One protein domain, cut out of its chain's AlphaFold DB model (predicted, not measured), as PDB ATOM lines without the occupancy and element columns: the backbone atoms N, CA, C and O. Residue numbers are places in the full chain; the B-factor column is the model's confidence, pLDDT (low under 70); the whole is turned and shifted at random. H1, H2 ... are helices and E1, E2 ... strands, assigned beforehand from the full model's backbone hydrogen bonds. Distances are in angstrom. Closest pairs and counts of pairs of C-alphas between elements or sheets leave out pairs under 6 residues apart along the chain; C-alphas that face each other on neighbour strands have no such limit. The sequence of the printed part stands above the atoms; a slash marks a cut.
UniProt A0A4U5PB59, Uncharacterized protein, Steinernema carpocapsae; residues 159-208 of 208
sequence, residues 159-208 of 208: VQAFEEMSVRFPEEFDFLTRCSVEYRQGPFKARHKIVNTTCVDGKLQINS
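AT A GLANCE: This is residues 159 to 208 of the 208 residues of an uncharacterized protein of Steinernema carpocapsae (UniProt A0A4U5PB59). A hairpin of two strands, E1 and E2, reaches out as an arm from a loose body made of two steeply tilted helices, H1 and H2, and a second hairpin, E3 and E4, whose strand E4 lies near the beginning of H1. The tip of the arm, residues 184 to 189, sticks out free, and at its base E2 runs on into E3 at 46 degrees. The printed part has 50 residues, with two named helices and then four named strands in the order H1, H2, E1, E2, E3, E4. The strands form two antiparallel sheets, E1 - E2 and E3 - E4, and the class is mixed, helices and strands. The whole is loose, with a radius of gyration of the C-alphas of 12.8 A, and elongated, with spans of 38 by 23 by 17 A.

IN THESE COORDINATES: E1, residues 180 to 185, is 16.6 A long from first to last C-alpha and begins at C-alpha 180, at (327.561, -123.599, 130.329). E2, residues 188 to 193, is 16.8 A long. E3 is residues 196 to 200, 12.9 A, and E4 is residues 203 to 207, 12.4 A, ending at C-alpha 207, at (322.406, -130.058, 117.825). H1, residues 159 to 168, is 14.3 A long and begins at C-alpha 159, at (329.144, -131.139, 114.755). H2, residues 170 to 178, is 12.4 A long.

HOW THE PARTS SIT: E1 and E2 form an antiparallel hairpin, with 161 degrees between their directions; N 181 and O 192 are 2.8 A apart and N 190 and O 183 are 3.1 A apart, within hydrogen-bond range. The closest C-alphas of E2 and H2 are those of Lys 193 and Thr 177, 6.6 A apart. E2 and E3 meet only through their link. E3 and E4 form the other antiparallel hairpin, at 141 degrees, with N 205 and O 198 within hydrogen-bond range at 2.8 A. The closest C-alphas of H2 and E3 are those of Thr 177 and Asn 196, 6.5 A apart. The closest C-alphas of H1 and E4 are those of Val 159 and Ile 206, 6.3 A apart. H1 and H2 touch, with Ser 166 and Phe 173 the closest, their C-alphas 5.4 A apart. Their lines stand at a steep tilt of 48 degrees, and they run opposite ways. Among the pairs that are apart are H1 and E1, and E2 and E4. In H1 and H2 every O i to N i+4 pair is within hydrogen-bond range.

THE WHOLE: The two C-alphas farthest apart are those of Gly 186 and Asp 201, at 40.4 A. The printed part has no cut, and its five links are tight. It ends at Ser 208, the chain's last residue. The mean pLDDT of the printed part is 84.3, and residues 199 to 208 are under 70.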
ATOM      1  N   VAL A 159     329.813-129.853 114.494       85.31
ATOM      2  CA  VAL A 159     329.144-131.139 114.755       85.31
ATOM      3  C   VAL A 159     330.134-132.271 114.533       85.31
ATOM      4  O   VAL A 159     330.380-133.048 115.453       85.31
ATOM      5  N   GLN A 160     330.784-132.301 113.368       85.19
ATOM      6  CA  GLN A 160     331.795-133.311 113.063       85.19
ATOM      7  C   GLN A 160     332.970-133.262 114.055       85.19
ATOM      8  O   GLN A 160     333.434-134.303 114.521       85.19
ATOM      9  N   ALA A 161     333.440-132.061 114.412       87.88
ATOM     10  CA  ALA A 161     334.526-131.899 115.378       87.88
ATOM     11  C   ALA A 161     334.160-132.472 116.757       87.88
ATOM     12  O   ALA A 161     334.975-133.145 117.394       87.88
ATOM     13  N   PHE A 162     332.927-132.246 117.215       89.50
ATOM     14  CA  PHE A 162     332.453-132.783 118.483       89.50
ATOM     15  C   PHE A 162     332.139-134.284 118.429       89.50
ATOM     16  O   PHE A 162     332.376-134.976 119.417       89.50
ATOM     17  N   GLU A 163     331.673-134.814 117.296       88.12
ATOM     18  CA  GLU A 163     331.539-136.260 117.089       88.12
ATOM     19  C   GLU A 163     332.902-136.952 117.197       88.12
ATOM     20  O   GLU A 163     333.047-137.915 117.954       88.12
ATOM     21  N   GLU A 164     333.928-136.426 116.523       90.19
ATOM     22  CA  GLU A 164     335.290-136.956 116.620       90.19
ATOM     23  C   GLU A 164     335.827-136.855 118.058       90.19
ATOM     24  O   GLU A 164     336.415-137.810 118.580       90.19
ATOM     25  N   MET A 165     335.575-135.729 118.731       92.94
ATOM     26  CA  MET A 165     335.953-135.524 120.129       92.94
ATOM     27  C   MET A 165     335.269-136.524 121.062       92.94
ATOM     28  O   MET A 165     335.929-137.069 121.940       92.94
ATOM     29  N   SER A 166     333.985-136.824 120.853       92.25
ATOM     30  CA  SER A 166     333.240-137.773 121.689       92.25
ATOM     31  C   SER A 166     333.841-139.183 121.675       92.25
ATOM     32  O   SER A 166     333.739-139.909 122.662       92.25
ATOM     33  N   VAL A 167     334.507-139.555 120.574       92.38
ATOM     34  CA  VAL A 167     335.181-140.849 120.415       92.38
ATOM     35  C   VAL A 167     336.614-140.802 120.943       92.38
ATOM     36  O   VAL A 167     337.055-141.737 121.609       92.38
ATOM     37  N   ARG A 168     337.365-139.739 120.630       96.19
ATOM     38  CA  ARG A 168     338.800-139.641 120.953       96.19
ATOM     39  C   ARG A 168     339.077-139.172 122.383       96.19
ATOM     40  O   ARG A 168     340.076-139.592 122.960       96.19
ATOM     41  N   PHE A 169     338.215-138.315 122.923       96.12
ATOM     42  CA  PHE A 169     338.373-137.584 124.186       96.12
ATOM     43  C   PHE A 169     337.023-137.513 124.937       96.12
ATOM     44  O   PHE A 169     336.423-136.440 125.071       96.12
ATOM     45  N   PRO A 170     336.476-138.668 125.368       94.06
ATOM     46  CA  PRO A 170     335.115-138.748 125.900       94.06
ATOM     47  C   PRO A 170     334.929-137.993 127.221       94.06
ATOM     48  O   PRO A 170     333.844-137.469 127.468       94.06
ATOM     49  N   GLU A 171     335.959-137.909 128.067       95.25
ATOM     50  CA  GLU A 171     335.880-137.208 129.357       95.25
ATOM     51  C   GLU A 171     335.782-135.693 129.159       95.25
ATOM     52  O   GLU A 171     334.958-135.021 129.785       95.25
ATOM     53  N   GLU A 172     336.575-135.152 128.237       94.69
ATOM     54  CA  GLU A 172     336.544-133.749 127.849       94.69
ATOM     55  C   GLU A 172     335.226-133.404 127.151       94.69
ATOM     56  O   GLU A 172     334.643-132.349 127.406       94.69
ATOM     57  N   PHE A 173     334.711-134.304 126.312       93.69
ATOM     58  CA  PHE A 173     333.404-134.131 125.683       93.69
ATOM     59  C   PHE A 173     332.269-134.107 126.726       93.69
ATOM     60  O   PHE A 173     331.426-133.205 126.724       93.69
ATOM     61  N   ASP A 174     332.273-135.040 127.682       92.31
ATOM     62  CA  ASP A 174     331.311-135.083 128.792       92.31
ATOM     63  C   ASP A 174     331.436-133.853 129.713       92.31
ATOM     64  O   ASP A 174     330.455-133.343 130.258       92.31
ATOM     65  N   PHE A 175     332.639-133.305 129.876       93.75
ATOM     66  CA  PHE A 175     332.822-132.012 130.530       93.75
ATOM     67  C   PHE A 175     332.130-130.881 129.750       93.75
ATOM     68  O   PHE A 175     331.295-130.172 130.319       93.75
ATOM     69  N   LEU A 176     332.389-130.744 128.445       92.25
ATOM     70  CA  LEU A 176     331.827-129.661 127.626       92.25
ATOM     71  C   LEU A 176     330.294-129.697 127.517       92.25
ATOM     72  O   LEU A 176     329.661-128.641 127.508       92.25
ATOM     73  N   THR A 177     329.683-130.882 127.485       91.25
ATOM     74  CA  THR A 177     328.212-131.039 127.445       91.25
ATOM     75  C   THR A 177     327.522-130.639 128.758       91.25
ATOM     76  O   THR A 177     326.335-130.283 128.771       91.25
ATOM     77  N   ARG A 178     328.257-130.662 129.876       90.56
ATOM     78  CA  ARG A 178     327.785-130.208 131.195       90.56
ATOM     79  C   ARG A 178     328.098-128.739 131.456       90.56
ATOM     80  O   ARG A 178     327.412-128.103 132.258       90.56
ATOM     81  N   CYS A 179     329.103-128.192 130.784       92.12
ATOM     82  CA  CYS A 179     329.500-126.804 130.934       92.12
ATOM     83  C   CYS A 179     328.554-125.842 130.215       92.12
ATOM     84  O   CYS A 179     328.175-126.024 129.058       92.12
ATOM     85  N   SER A 180     328.239-124.751 130.908       92.06
ATOM     86  CA  SER A 180     327.561-123.599 130.329       92.06
ATOM     87  C   SER A 180     328.452-122.369 130.407       92.06
ATOM     88  O   SER A 180     328.989-122.076 131.479       92.06
ATOM     89  N   VAL A 181     328.548-121.629 129.311       92.88
ATOM     90  CA  VAL A 181     329.285-120.367 129.234       92.88
ATOM     91  C   VAL A 181     328.291-119.221 129.225       92.88
ATOM     92  O   VAL A 181     327.225-119.283 128.612       92.88
ATOM     93  N   GLU A 182     328.629-118.171 129.963       94.75
ATOM     94  CA  GLU A 182     327.849-116.948 130.005       94.75
ATOM     95  C   GLU A 182     328.480-115.909 129.079       94.75
ATOM     96  O   GLU A 182     329.623-115.502 129.277       94.75
ATOM     97  N   TYR A 183     327.714-115.467 128.090       92.81
ATOM     98  CA  TYR A 183     328.122-114.477 127.104       92.81
ATOM     99  C   TYR A 183     327.457-113.143 127.426       92.81
ATOM    100  O   TYR A 183     326.276-113.091 127.782       92.81
ATOM    101  N   ARG A 184     328.215-112.050 127.312       91.94
ATOM    102  CA  ARG A 184     327.729-110.692 127.582       91.94
ATOM    103  C   ARG A 184     328.245-109.732 126.522       91.94
ATOM    104  O   ARG A 184     329.448-109.683 126.284       91.94
ATOM    105  N   GLN A 185     327.347-108.945 125.940       87.56
ATOM    106  CA  GLN A 185     327.706-107.840 125.056       87.56
ATOM    107  C   GLN A 185     326.660-106.729 125.170       87.56
ATOM    108  O   GLN A 185     325.482-106.931 124.879       87.56
ATOM    109  N   GLY A 186     327.089-105.544 125.613       87.12
ATOM    110  CA  GLY A 186     326.176-104.429 125.875       87.12
ATOM    111  C   GLY A 186     325.076-104.812 126.886       87.12
ATOM    112  O   GLY A 186     325.407-105.347 127.946       87.12
ATOM    113  N   PRO A 187     323.784-104.553 126.590       88.50
ATOM    114  CA  PRO A 187     322.670-104.915 127.471       88.50
ATOM    115  C   PRO A 187     322.284-106.401 127.389       88.50
ATOM    116  O   PRO A 187     321.475-106.865 128.189       88.50
ATOM    117  N   PHE A 188     322.828-107.144 126.424       90.12
ATOM    118  CA  PHE A 188     322.456-108.529 126.180       90.12
ATOM    119  C   PHE A 188     323.344-109.490 126.962       90.12
ATOM    120  O   PHE A 188     324.571-109.342 127.044       90.12
ATOM    121  N   LYS A 189     322.697-110.503 127.532       94.25
ATOM    122  CA  LYS A 189     323.330-111.542 128.328       94.25
ATOM    123  C   LYS A 189     322.577-112.849 128.125       94.25
ATOM    124  O   LYS A 189     321.371-112.896 128.355       94.25
ATOM    125  N   ALA A 190     323.305-113.911 127.805       93.88
ATOM    126  CA  ALA A 190     322.753-115.255 127.706       93.88
ATOM    127  C   ALA A 190     323.729-116.288 128.272       93.88
ATOM    128  O   ALA A 190     324.939-116.060 128.339       93.88
ATOM    129  N   ARG A 191     323.189-117.422 128.716       93.38
ATOM    130  CA  ARG A 191     323.969-118.567 129.181       93.38
ATOM    131  C   ARG A 191     323.589-119.773 128.341       93.38
ATOM    132  O   ARG A 191     322.449-120.220 128.413       93.38
ATOM    133  N   HIS A 192     324.561-120.308 127.617       91.56
ATOM    134  CA  HIS A 192     324.371-121.450 126.725       91.56
ATOM    135  C   HIS A 192     325.269-122.596 127.145       91.56
ATOM    136  O   HIS A 192     326.352-122.375 127.690       91.56
ATOM    137  N   LYS A 193     324.829-123.826 126.885       90.50
ATOM    138  CA  LYS A 193     325.744-124.969 126.896       90.50
ATOM    139  C   LYS A 193     326.730-124.831 125.741       90.50
ATOM    140  O   LYS A 193     326.351-124.331 124.686       90.50
ATOM    141  N   ILE A 194     327.968-125.280 125.942       88.56
ATOM    142  CA  ILE A 194     328.977-125.266 124.870       88.56
ATOM    143  C   ILE A 194     328.579-126.258 123.773       88.56
ATOM    144  O   ILE A 194     328.621-125.926 122.594       88.56
ATOM    145  N   VAL A 195     328.150-127.453 124.182       89.12
ATOM    146  CA  VAL A 195     327.619-128.487 123.291       89.12
ATOM    147  C   VAL A 195     326.194-128.789 123.719       89.12
ATOM    148  O   VAL A 195     325.947-129.163 124.869       89.12
ATOM    149  N   ASN A 196     325.249-128.617 122.799       83.31
ATOM    150  CA  ASN A 196     323.860-128.961 123.047       83.31
ATOM    151  C   ASN A 196     323.581-130.357 122.492       83.31
ATOM    152  O   ASN A 196     323.749-130.593 121.298       83.31
ATOM    153  N   THR A 197     323.166-131.281 123.354       80.38
ATOM    154  CA  THR A 197     322.834-132.650 122.957       80.38
ATOM    155  C   THR A 197     321.377-132.969 123.260       80.38
ATOM    156  O   THR A 197     320.847-132.603 124.313       80.38
ATOM    157  N   THR A 198     320.720-133.670 122.344       75.12
ATOM    158  CA  THR A 198     319.422-134.316 122.569       75.12
ATOM    159  C   THR A 198     319.597-135.823 122.552       75.12
ATOM    160  O   THR A 198     320.470-136.363 121.881       75.12
ATOM    161  N   CYS A 199     318.770-136.522 123.324       55.50
ATOM    162  CA  CYS A 199     318.694-137.973 123.255       55.50
ATOM    163  C   CYS A 199     317.519-138.334 122.346       55.50
ATOM    164  O   CYS A 199     316.371-138.085 122.712       55.50
ATOM    165  N   VAL A 200     317.815-138.891 121.174       63.28
ATOM    166  CA  VAL A 200     316.815-139.421 120.237       63.28
ATOM    167  C   VAL A 200     317.067-140.922 120.131       63.28
ATOM    168  O   VAL A 200     318.185-141.347 119.844       63.28
ATOM    169  N   ASP A 201     316.064-141.735 120.468       51.41
ATOM    170  CA  ASP A 201     316.145-143.207 120.463       51.41
ATOM    171  C   ASP A 201     317.321-143.800 121.264       51.41
ATOM    172  O   ASP A 201     317.917-144.814 120.893       51.41
ATOM    173  N   GLY A 202     317.692-143.161 122.379       52.16
ATOM    174  CA  GLY A 202     318.801-143.611 123.227       52.16
ATOM    175  C   GLY A 202     320.195-143.279 122.679       52.16
ATOM    176  O   GLY A 202     321.187-143.685 123.284       52.16
ATOM    177  N   LYS A 203     320.290-142.537 121.567       58.06
ATOM    178  CA  LYS A 203     321.543-142.005 121.023       58.06
ATOM    179  C   LYS A 203     321.636-140.504 121.279       58.06
ATOM    180  O   LYS A 203     320.670-139.768 121.085       58.06
ATOM    181  N   LEU A 204     322.815-140.058 121.703       59.28
ATOM    182  CA  LEU A 204     323.128-138.635 121.800       59.28
ATOM    183  C   LEU A 204     323.295-138.074 120.387       59.28
ATOM    184  O   LEU A 204     324.142-138.542 119.631       59.28
ATOM    185  N   GLN A 205     322.484-137.079 120.049       68.12
ATOM    186  CA  GLN A 205     322.633-136.257 118.857       68.12
ATOM    187  C   GLN A 205     323.116-134.874 119.274       68.12
ATOM    188  O   GLN A 205     322.624-134.305 120.250       68.12
ATOM    189  N   ILE A 206     324.107-134.359 118.553       67.38
ATOM    190  CA  ILE A 206     324.633-133.010 118.745       67.38
ATOM    191  C   ILE A 206     323.792-132.072 117.890       67.38
ATOM    192  O   ILE A 206     323.672-132.276 116.685       67.38
ATOM    193  N   ASN A 207     323.214-131.053 118.516       60.38
ATOM    194  CA  ASN A 207     322.406-130.058 117.825       60.38
ATOM    195  C   ASN A 207     323.250-128.823 117.522       60.38
ATOM    196  O   ASN A 207     323.956-128.325 118.404       60.38
ATOM    197  N   SER A 208     323.129-128.334 116.288       54.28
ATOM    198  CA  SER A 208     323.604-127.018 115.851       54.28
ATOM    199  C   SER A 208     322.597-125.927 116.188       54.28
ATOM    200  O   SER A 208     321.405-126.148 115.866       54.28
TER     201      SER A 208